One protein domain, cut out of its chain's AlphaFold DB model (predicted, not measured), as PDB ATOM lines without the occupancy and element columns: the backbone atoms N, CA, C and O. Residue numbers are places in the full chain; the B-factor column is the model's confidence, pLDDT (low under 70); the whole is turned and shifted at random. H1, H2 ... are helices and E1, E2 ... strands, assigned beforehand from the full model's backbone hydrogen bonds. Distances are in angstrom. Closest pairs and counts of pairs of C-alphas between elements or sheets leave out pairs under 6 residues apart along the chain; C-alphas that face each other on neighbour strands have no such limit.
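Overview. This is residues 18 to 93 of the 93 residues of an uncharacterized protein of Acidimicrobiia bacterium (UniProt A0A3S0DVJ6). Two separate two-stranded ribbons, a short hairpin E1 and E2 and a longer pair E3 and E4, are joined by loops, with H1 near the short hairpin and the small helix H2 just before E4. The longest axis runs from the end of E4 to the loop between H1 and H2. The printed part has 76 residues, with two named helices and four named strands in the order E1 E2 E3 H1 H2 E4; both sheets are antiparallel. The class is mixed, helices and strands, with 33 residues, under half, in named elements. It is compact, with a radius of gyration of the C-alphas of 13.1 A, and spans 39 by 26 by 25 A.

Along the chain. Find C-alpha 22 at (-52.924, 28.387, 14.626), where E1 begins, residues 22 to 24. E2 is residues 32 to 35, and E3, residues 44 to 49, runs 16.3 A. H1, residues 58 to 67, runs 14.2 A from C-alpha 58 at (-51.082, 39.852, 5.207). H2 is residues 81 to 84; E4, residues 87 to 92, runs 16.5 A to C-alpha 92 at (-47.921, 28.077, 30.186).

Arrangement. Look first at the hairpin E1 and E2, antiparallel at 160 degrees, with N 24 and O 32 within hydrogen-bond range at 2.8 A. The closest C-alphas of E1 and H1, Leu 24 and Leu 62, are 7.6 A apart. E3 and E4 are antiparallel at 157 degrees, with N 46 and O 90 at 2.8 A; E1 is apart from both. The closest C-alphas of E3 and H2, Met 49 and Phe 82, are 5.6 A apart. In H1 every O i to N i+4 pair is within hydrogen-bond range; H2 is too short for one.

Size, cuts and confidence. The C-alphas farthest apart, Asp 76 and Arg 93, are 39.3 A apart. The printed part has no cut. The link from H1 to H2, residues 68 to 80, is long; that from H2 to E4 is tight. Residues 26 to 27 and 70 have pLDDT under 70.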
ATOM      1  N   ALA A  18     -50.008  17.483  15.355       73.00
ATOM      2  CA  ALA A  18     -50.889  18.588  14.982       73.00
ATOM      3  C   ALA A  18     -50.618  19.817  15.877       73.00
ATOM      4  O   ALA A  18     -50.415  19.648  17.083       73.00
ATOM      5  N   PRO A  19     -50.643  21.052  15.340       73.38
ATOM      6  CA  PRO A  19     -50.476  22.255  16.149       73.38
ATOM      7  C   PRO A  19     -51.664  22.434  17.105       73.38
ATOM      8  O   PRO A  19     -52.816  22.350  16.681       73.38
ATOM      9  N   SER A  20     -51.396  22.737  18.381       77.44
ATOM     10  CA  SER A  20     -52.449  22.976  19.386       77.44
ATOM     11  C   SER A  20     -53.349  24.161  19.023       77.44
ATOM     12  O   SER A  20     -54.547  24.135  19.285       77.44
ATOM     13  N   THR A  21     -52.782  25.190  18.390       75.81
ATOM     14  CA  THR A  21     -53.535  26.288  17.781       75.81
ATOM     15  C   THR A  21     -52.755  26.910  16.621       75.81
ATOM     16  O   THR A  21     -51.526  26.830  16.571       75.81
ATOM     17  N   VAL A  22     -53.472  27.532  15.685       76.25
ATOM     18  CA  VAL A  22     -52.924  28.387  14.626       76.25
ATOM     19  C   VAL A  22     -53.738  29.673  14.633       76.25
ATOM     20  O   VAL A  22     -54.923  29.660  14.298       76.25
ATOM     21  N   LEU A  23     -53.096  30.771  15.026       76.50
ATOM     22  CA  LEU A  23     -53.713  32.088  15.156       76.50
ATOM     23  C   LEU A  23     -53.209  33.014  14.051       76.50
ATOM     24  O   LEU A  23     -52.014  33.065  13.757       76.50
ATOM     25  N   LEU A  24     -54.139  33.737  13.439       72.50
ATOM     26  CA  LEU A  24     -53.932  34.548  12.249       72.50
ATOM     27  C   LEU A  24     -54.488  35.952  12.501       72.50
ATOM     28  O   LEU A  24     -55.682  36.108  12.713       72.50
ATOM     29  N   ALA A  25     -53.638  36.974  12.469       71.00
ATOM     30  CA  ALA A  25     -54.056  38.369  12.586       71.00
ATOM     31  C   ALA A  25     -53.327  39.205  11.530       71.00
ATOM     32  O   ALA A  25     -52.103  39.106  11.397       71.00
ATOM     33  N   ALA A  26     -54.071  40.013  10.774       69.75
ATOM     34  CA  ALA A  26     -53.486  41.035   9.913       69.75
ATOM     35  C   ALA A  26     -53.223  42.323  10.729       69.75
ATOM     36  O   ALA A  26     -53.847  42.524  11.773       69.75
ATOM     37  N   PRO A  27     -52.296  43.204  10.308       68.94
ATOM     38  CA  PRO A  27     -51.975  44.417  11.058       68.94
ATOM     39  C   PRO A  27     -53.185  45.353  11.211       68.94
ATOM     40  O   PRO A  27     -53.599  45.993  10.249       68.94
ATOM     41  N   GLY A  28     -53.713  45.458  12.433       74.50
ATOM     42  CA  GLY A  28     -54.875  46.296  12.761       74.50
ATOM     43  C   GLY A  28     -56.239  45.602  12.651       74.50
ATOM     44  O   GLY A  28     -57.241  46.241  12.956       74.50
ATOM     45  N   GLU A  29     -56.274  44.324  12.266       74.38
ATOM     46  CA  GLU A  29     -57.487  43.499  12.190       74.38
ATOM     47  C   GLU A  29     -57.629  42.582  13.419       74.38
ATOM     48  O   GLU A  29     -56.652  42.304  14.123       74.38
ATOM     49  N   ASP A  30     -58.840  42.067  13.643       78.31
ATOM     50  CA  ASP A  30     -59.111  41.064  14.678       78.31
ATOM     51  C   ASP A  30     -58.396  39.724  14.404       78.31
ATOM     52  O   ASP A  30     -58.077  39.352  13.270       78.31
ATOM     53  N   GLN A  31     -58.155  38.963  15.475       76.94
ATOM     54  CA  GLN A  31     -57.521  37.648  15.399       76.94
ATOM     55  C   GLN A  31     -58.517  36.555  14.983       76.94
ATOM     56  O   GLN A  31     -59.548  36.347  15.619       76.94
ATOM     57  N   VAL A  32     -58.142  35.783  13.965       77.50
ATOM     58  CA  VAL A  32     -58.836  34.580  13.496       77.50
ATOM     59  C   VAL A  32     -58.104  33.336  14.007       77.50
ATOM     60  O   VAL A  32     -56.902  33.178  13.788       77.50
ATOM     61  N   ALA A  33     -58.829  32.417  14.644       77.94
ATOM     62  CA  ALA A  33     -58.313  31.091  14.976       77.94
ATOM     63  C   ALA A  33     -58.589  30.113  13.821       77.94
ATOM     64  O   ALA A  33     -59.740  29.831  13.492       77.94
ATOM     65  N   ALA A  34     -57.527  29.614  13.182       72.12
ATOM     66  CA  ALA A  34     -57.604  28.637  12.091       72.12
ATOM     67  C   ALA A  34     -57.482  27.183  12.584       72.12
ATOM     68  O   ALA A  34     -57.957  26.263  11.921       72.12
ATOM     69  N   VAL A  35     -56.856  26.977  13.746       74.56
ATOM     70  CA  VAL A  35     -56.844  25.710  14.493       74.56
ATOM     71  C   VAL A  35     -56.984  26.041  15.978       74.56
ATOM     72  O   VAL A  35     -56.323  26.965  16.460       74.56
ATOM     73  N   GLY A  36     -57.820  25.293  16.699       79.62
ATOM     74  CA  GLY A  36     -58.187  25.603  18.085       79.62
ATOM     75  C   GLY A  36     -58.982  26.911  18.209       79.62
ATOM     76  O   GLY A  36     -59.494  27.434  17.223       79.62
ATOM     77  N   ASP A  37     -59.066  27.433  19.427       81.50
ATOM     78  CA  ASP A  37     -59.692  28.713  19.797       81.50
ATOM     79  C   ASP A  37     -58.667  29.757  20.298       81.50
ATOM     80  O   ASP A  37     -59.030  30.884  20.621       81.50
ATOM     81  N   GLY A  38     -57.385  29.378  20.370       80.25
ATOM     82  CA  GLY A  38     -56.302  30.155  20.978       80.25
ATOM     83  C   GLY A  38     -56.027  29.827  22.450       80.25
ATOM     84  O   GLY A  38     -55.012  30.274  22.986       80.25
ATOM     85  N   THR A  39     -56.863  29.008  23.093       85.62
ATOM     86  CA  THR A  39     -56.647  28.541  24.466       85.62
ATOM     87  C   THR A  39     -55.556  27.468  24.498       85.62
ATOM     88  O   THR A  39     -55.590  26.490  23.753       85.62
ATOM     89  N   LEU A  40     -54.585  27.623  25.401       87.38
ATOM     90  CA  LEU A  40     -53.547  26.625  25.670       87.38
ATOM     91  C   LEU A  40     -53.842  25.967  27.024       87.38
ATOM     92  O   LEU A  40     -53.673  26.601  28.063       87.38
ATOM     93  N   THR A  41     -54.327  24.722  27.008       87.06
ATOM     94  CA  THR A  41     -54.761  23.999  28.221       87.06
ATOM     95  C   THR A  41     -53.629  23.286  28.952       87.06
ATOM     96  O   THR A  41     -53.698  23.126  30.169       87.06
ATOM     97  N   GLU A  42     -52.587  22.868  28.230       88.88
ATOM     98  CA  GLU A  42     -51.491  22.080  28.791       88.88
ATOM     99  C   GLU A  42     -50.335  22.986  29.261       88.88
ATOM    100  O   GLU A  42     -49.863  23.835  28.497       88.88
ATOM    101  N   PRO A  43     -49.808  22.802  30.486       92.06
ATOM    102  CA  PRO A  43     -48.566  23.440  30.909       92.06
ATOM    103  C   PRO A  43     -47.394  23.022  30.012       92.06
ATOM    104  O   PRO A  43     -47.157  21.834  29.780       92.06
ATOM    105  N   GLY A  44     -46.624  23.988  29.507       89.19
ATOM    106  CA  GLY A  44     -45.595  23.709  28.508       89.19
ATOM    107  C   GLY A  44     -44.938  24.950  27.911       89.19
ATOM    108  O   GLY A  44     -45.305  26.087  28.218       89.19
ATOM    109  N   ARG A  45     -43.945  24.725  27.040       90.56
ATOM    110  CA  ARG A  45     -43.270  25.778  26.267       90.56
ATOM    111  C   ARG A  45     -43.707  25.714  24.806       90.56
ATOM    112  O   ARG A  45     -43.435  24.735  24.117       90.56
ATOM    113  N   TYR A  46     -44.355  26.777  24.358       86.12
ATOM    114  CA  TYR A  46     -44.928  26.951  23.031       86.12
ATOM    115  C   TYR A  46     -44.086  27.926  22.204       86.12
ATOM    116  O   TYR A  46     -43.509  28.873  22.740       86.12
ATOM    117  N   LEU A  47     -44.042  27.712  20.889       85.12
ATOM    118  CA  LEU A  47     -43.355  28.582  19.937       85.12
ATOM    119  C   LEU A  47     -44.384  29.338  19.092       85.12
ATOM    120  O   LEU A  47     -45.119  28.734  18.315       85.12
ATOM    121  N   VAL A  48     -44.405  30.661  19.226       85.25
ATOM    122  CA  VAL A  48     -45.187  31.569  18.380       85.25
ATOM    123  C   VAL A  48     -44.272  32.063  17.261       85.25
ATOM    124  O   VAL A  48     -43.180  32.552  17.538       85.25
ATOM    125  N   MET A  49     -44.680  31.945  15.995       86.38
ATOM    126  CA  MET A  49     -43.862  32.360  14.847       86.38
ATOM    127  C   MET A  49     -44.712  33.007  13.749       86.38
ATOM    128  O   MET A  49     -45.830  32.565  13.492       86.38
ATOM    129  N   CYS A  50     -44.182  34.023  13.062       85.81
ATOM    130  CA  CYS A  50     -44.861  34.609  11.905       85.81
ATOM    131  C   CYS A  50     -44.464  33.877  10.610       85.81
ATOM    132  O   CYS A  50     -43.340  34.013  10.123       85.81
ATOM    133  N   SER A  51     -45.397  33.101  10.049       86.62
ATOM    134  CA  SER A  51     -45.219  32.330   8.806       86.62
ATOM    135  C   SER A  51     -45.485  33.119   7.517       86.62
ATOM    136  O   SER A  51     -45.270  32.584   6.430       86.62
ATOM    137  N   ILE A  52     -45.906  34.384   7.617       88.81
ATOM    138  CA  ILE A  52     -46.188  35.242   6.457       88.81
ATOM    139  C   ILE A  52     -44.873  35.544   5.706       88.81
ATOM    140  O   ILE A  52     -43.906  35.965   6.354       88.81
ATOM    141  N   PRO A  53     -44.807  35.337   4.375       93.00
ATOM    142  CA  PRO A  53     -43.665  35.702   3.536       93.00
ATOM    143  C   PRO A  53     -43.319  37.193   3.588       93.00
ATOM    144  O   PRO A  53     -44.198  38.055   3.585       93.00
ATOM    145  N   THR A  54     -42.025  37.506   3.552       92.88
ATOM    146  CA  THR A  54     -41.557  38.885   3.358       92.88
ATOM    147  C   THR A  54     -42.045  39.442   2.016       92.88
ATOM    148  O   THR A  54     -41.906  38.799   0.976       92.88
ATOM    149  N   GLY A  55     -42.622  40.647   2.041       92.38
ATOM    150  CA  GLY A  55     -43.171  41.327   0.861       92.38
ATOM    151  C   GLY A  55     -44.632  40.999   0.525       92.38
ATOM    152  O   GLY A  55     -45.225  41.732  -0.259       92.38
ATOM    153  N   VAL A  56     -45.233  39.974   1.143       92.06
ATOM    154  CA  VAL A  56     -46.656  39.640   0.951       92.06
ATOM    155  C   VAL A  56     -47.548  40.473   1.872       92.06
ATOM    156  O   VAL A  56     -47.268  40.643   3.058       92.06
ATOM    157  N   GLU A  57     -48.656  40.951   1.308       88.88
ATOM    158  CA  GLU A  57     -49.777  41.622   1.977       88.88
ATOM    159  C   GLU A  57     -50.472  40.620   2.938       88.88
ATOM    160  O   GLU A  57     -50.970  39.595   2.467       88.88
ATOM    161  N   PRO A  58     -50.493  40.818   4.278       84.44
ATOM    162  CA  PRO A  58     -51.082  39.852   5.207       84.44
ATOM    163  C   PRO A  58     -52.504  39.390   4.859       84.44
ATOM    164  O   PRO A  58     -52.754  38.189   4.900       84.44
ATOM    165  N   ALA A  59     -53.422  40.267   4.451       84.56
ATOM    166  CA  ALA A  59     -54.757  39.856   4.022       84.56
ATOM    167  C   ALA A  59     -54.741  39.071   2.693       84.56
ATOM    168  O   ALA A  59     -55.642  38.264   2.470       84.56
ATOM    169  N   GLU A  60     -53.722  39.205   1.838       88.44
ATOM    170  CA  GLU A  60     -53.504  38.310   0.692       88.44
ATOM    171  C   GLU A  60     -53.093  36.914   1.152       88.44
ATOM    172  O   GLU A  60     -53.716  35.934   0.741       88.44
ATOM    173  N   TYR A  61     -52.132  36.822   2.075       87.62
ATOM    174  CA  TYR A  61     -51.744  35.547   2.681       87.62
ATOM    175  C   TYR A  61     -52.932  34.857   3.368       87.62
ATOM    176  O   TYR A  61     -53.116  33.651   3.205       87.62
ATOM    177  N   LEU A  62     -53.780  35.608   4.081       83.31
ATOM    178  CA  LEU A  62     -54.984  35.071   4.725       83.31
ATOM    179  C   LEU A  62     -56.035  34.594   3.709       83.31
ATOM    180  O   LEU A  62     -56.580  33.500   3.877       83.31
ATOM    181  N   ARG A  63     -56.280  35.346   2.621       85.62
ATOM    182  CA  ARG A  63     -57.149  34.903   1.511       85.62
ATOM    183  C   ARG A  63     -56.617  33.614   0.871       85.62
ATOM    184  O   ARG A  63     -57.384  32.674   0.662       85.62
ATOM    185  N   ALA A  64     -55.312  33.546   0.606       88.12
ATOM    186  CA  ALA A  64     -54.664  32.367   0.040       88.12
ATOM    187  C   ALA A  64     -54.710  31.160   0.996       88.12
ATOM    188  O   ALA A  64     -54.947  30.041   0.548       88.12
ATOM    189  N   ALA A  65     -54.545  31.371   2.306       83.19
ATOM    190  CA  ALA A  65     -54.624  30.318   3.317       83.19
ATOM    191  C   ALA A  65     -56.037  29.735   3.455       83.19
ATOM    192  O   ALA A  65     -56.190  28.514   3.486       83.19
ATOM    193  N   ALA A  66     -57.069  30.585   3.457       82.06
ATOM    194  CA  ALA A  66     -58.461  30.138   3.448       82.06
ATOM    195  C   ALA A  66     -58.795  29.309   2.190       82.06
ATOM    196  O   ALA A  66     -59.498  28.304   2.278       82.06
ATOM    197  N   ALA A  67     -58.244  29.680   1.029       85.75
ATOM    198  CA  ALA A  67     -58.415  28.937  -0.222       85.75
ATOM    199  C   ALA A  67     -57.583  27.636  -0.305       85.75
ATOM    200  O   ALA A  67     -57.904  26.751  -1.100       85.75
ATOM    201  N   ALA A  68     -56.522  27.492   0.499       82.50
ATOM    202  CA  ALA A  68     -55.576  26.378   0.402       82.50
ATOM    203  C   ALA A  68     -56.065  25.059   1.035       82.50
ATOM    204  O   ALA A  68     -55.410  24.035   0.862       82.50
ATOM    205  N   ASN A  69     -57.198  25.046   1.751       77.44
ATOM    206  CA  ASN A  69     -57.774  23.835   2.366       77.44
ATOM    207  C   ASN A  69     -56.760  23.036   3.226       77.44
ATOM    208  O   ASN A  69     -56.680  21.811   3.146       77.44
ATOM    209  N   GLY A  70     -55.946  23.741   4.020       69.44
ATOM    210  CA  GLY A  70     -54.903  23.150   4.871       69.44
ATOM    211  C   GLY A  70     -53.562  22.874   4.178       69.44
ATOM    212  O   GLY A  70     -52.609  22.490   4.852       69.44
ATOM    213  N   GLN A  71     -53.449  23.097   2.865       78.81
ATOM    214  CA  GLN A  71     -52.161  23.116   2.162       78.81
ATOM    215  C   GLN A  71     -51.395  24.423   2.422       78.81
ATOM    216  O   GLN A  71     -51.944  25.403   2.931       78.81
ATOM    217  N   LYS A  72     -50.116  24.464   2.027       80.19
ATOM    218  CA  LYS A  72     -49.327  25.704   2.037       80.19
ATOM    219  C   LYS A  72     -50.012  26.772   1.155       80.19
ATOM    220  O   LYS A  72     -50.294  26.477  -0.007       80.19
ATOM    221  N   PRO A  73     -50.211  28.015   1.638       85.75
ATOM    222  CA  PRO A  73     -50.727  29.107   0.813       85.75
ATOM    223  C   PRO A  73     -49.792  29.406  -0.366       85.75
ATOM    224  O   PRO A  73     -48.575  29.511  -0.189       85.75
ATOM    225  N   ASN A  74     -50.360  29.562  -1.564       89.62
ATOM    226  CA  ASN A  74     -49.615  29.962  -2.756       89.62
ATOM    227  C   ASN A  74     -49.701  31.483  -2.941       89.62
ATOM    228  O   ASN A  74     -50.751  31.997  -3.319       89.62
ATOM    229  N   VAL A  75     -48.596  32.174  -2.662       91.00
ATOM    230  CA  VAL A  75     -48.402  33.628  -2.795       91.00
ATOM    231  C   VAL A  75     -46.979  33.889  -3.292       91.00
ATOM    232  O   VAL A  75     -46.082  33.090  -3.005       91.00
ATOM    233  N   ASP A  76     -46.762  34.987  -4.014       92.94
ATOM    234  CA  ASP A  76     -45.424  35.393  -4.467       92.94
ATOM    235  C   ASP A  76     -44.739  36.247  -3.389       92.94
ATOM    236  O   ASP A  76     -45.259  37.284  -2.985       92.94
ATOM    237  N   GLY A  77     -43.599  35.789  -2.867       92.19
ATOM    238  CA  GLY A  77     -42.970  36.398  -1.698       92.19
ATOM    239  C   GLY A  77     -41.650  35.757  -1.281       92.19
ATOM    240  O   GLY A  77     -41.304  34.646  -1.690       92.19
ATOM    241  N   GLY A  78     -40.904  36.475  -0.442       93.56
ATOM    242  CA  GLY A  78     -39.620  36.031   0.093       93.56
ATOM    243  C   GLY A  78     -39.739  35.041   1.264       93.56
ATOM    244  O   GLY A  78     -40.813  34.513   1.560       93.56
ATOM    245  N   PRO A  79     -38.635  34.778   1.985       93.44
ATOM    246  CA  PRO A  79     -38.654  33.951   3.189       93.44
ATOM    247  C   PRO A  79     -39.672  34.448   4.239       93.44
ATOM    248  O   PRO A  79     -39.837  35.664   4.389       93.44
ATOM    249  N   PRO A  80     -40.345  33.551   4.990       91.12
ATOM    250  CA  PRO A  80     -41.242  33.922   6.087       91.12
ATOM    251  C   PRO A  80     -40.572  34.760   7.178       91.12
ATOM    252  O   PRO A  80     -39.405  34.526   7.500       91.12
ATOM    253  N   HIS A  81     -41.311  35.667   7.820       91.50
ATOM    254  CA  HIS A  81     -40.757  36.562   8.845       91.50
ATOM    255  C   HIS A  81     -40.056  35.844  10.016       91.50
ATOM    256  O   HIS A  81     -39.094  36.388  10.563       91.50
ATOM    257  N   PHE A  82     -40.449  34.614  10.383       91.81
ATOM    258  CA  PHE A  82     -39.723  33.835  11.399       91.81
ATOM    259  C   PHE A  82     -38.256  33.556  11.020       91.81
ATOM    260  O   PHE A  82     -37.405  33.485  11.904       91.81
ATOM    261  N   THR A  83     -37.935  33.458   9.724       92.19
ATOM    262  CA  THR A  83     -36.550  33.279   9.238       92.19
ATOM    263  C   THR A  83     -35.687  34.525   9.466       92.19
ATOM    264  O   THR A  83     -34.477  34.409   9.636       92.19
ATOM    265  N   SER A  84     -36.326  35.693   9.575       92.81
ATOM    266  CA  SER A  84     -35.726  36.975   9.965       92.81
ATOM    267  C   SER A  84     -35.807  37.241  11.478       92.81
ATOM    268  O   SER A  84     -35.582  38.367  11.916       92.81
ATOM    269  N   GLY A  85     -36.147  36.230  12.287       92.75
ATOM    270  CA  GLY A  85     -36.211  36.326  13.750       92.75
ATOM    271  C   GLY A  85     -37.576  36.694  14.340       92.75
ATOM    272  O   GLY A  85     -37.665  36.876  15.550       92.75
ATOM    273  N   MET A  86     -38.653  36.782  13.546       92.88
ATOM    274  CA  MET A  86     -40.000  37.079  14.062       92.88
ATOM    275  C   MET A  86     -40.669  35.838  14.688       92.88
ATOM    276  O   MET A  86     -41.586  35.234  14.119       92.88
ATOM    277  N   PHE A  87     -40.184  35.461  15.869       90.06
ATOM    278  CA  PHE A  87     -40.743  34.416  16.725       90.06
ATOM    279  C   PHE A  87     -40.623  34.793  18.213       90.06
ATOM    280  O   PHE A  87     -39.845  35.672  18.582       90.06
ATOM    281  N   ALA A  88     -41.389  34.120  19.070       89.62
ATOM    282  CA  ALA A  88     -41.343  34.257  20.522       89.62
ATOM    283  C   ALA A  88     -41.644  32.912  21.204       89.62
ATOM    284  O   ALA A  88     -42.442  32.121  20.701       89.62
ATOM    285  N   GLU A  89     -41.038  32.659  22.365       90.62
ATOM    286  CA  GLU A  89     -41.421  31.533  23.226       90.62
ATOM    287  C   GLU A  89     -42.460  31.986  24.264       90.62
ATOM    288  O   GLU A  89     -42.270  32.990  24.953       90.62
ATOM    289  N   LEU A  90     -43.541  31.218  24.406       88.38
ATOM    290  CA  LEU A  90     -44.570  31.387  25.432       88.38
ATOM    291  C   LEU A  90     -44.504  30.199  26.398       88.38
ATOM    292  O   LEU A  90     -44.382  29.055  25.968       88.38
ATOM    293  N   THR A  91     -44.579  30.443  27.707       92.81
ATOM    294  CA  THR A  91     -44.625  29.373  28.719       92.81
ATOM    295  C   THR A  91     -45.947  29.419  29.472       92.81
ATOM    296  O   THR A  91     -46.228  30.406  30.151       92.81
ATOM    297  N   VAL A  92     -46.720  28.339  29.376       91.50
ATOM    298  CA  VAL A  92     -47.921  28.077  30.186       91.50
ATOM    299  C   VAL A  92     -47.499  27.246  31.406       91.50
ATOM    300  O   VAL A  92     -46.561  26.448  31.311       91.50
ATOM    301  N   ARG A  93     -48.135  27.468  32.561       88.88
ATOM    302  CA  ARG A  93     -47.807  26.850  33.856       88.88
ATOM    303  C   ARG A  93     -49.063  26.362  34.558       88.88
ATOM    304  O   ARG A  93     -50.063  27.101  34.463       88.88
TER     305      ARG A  93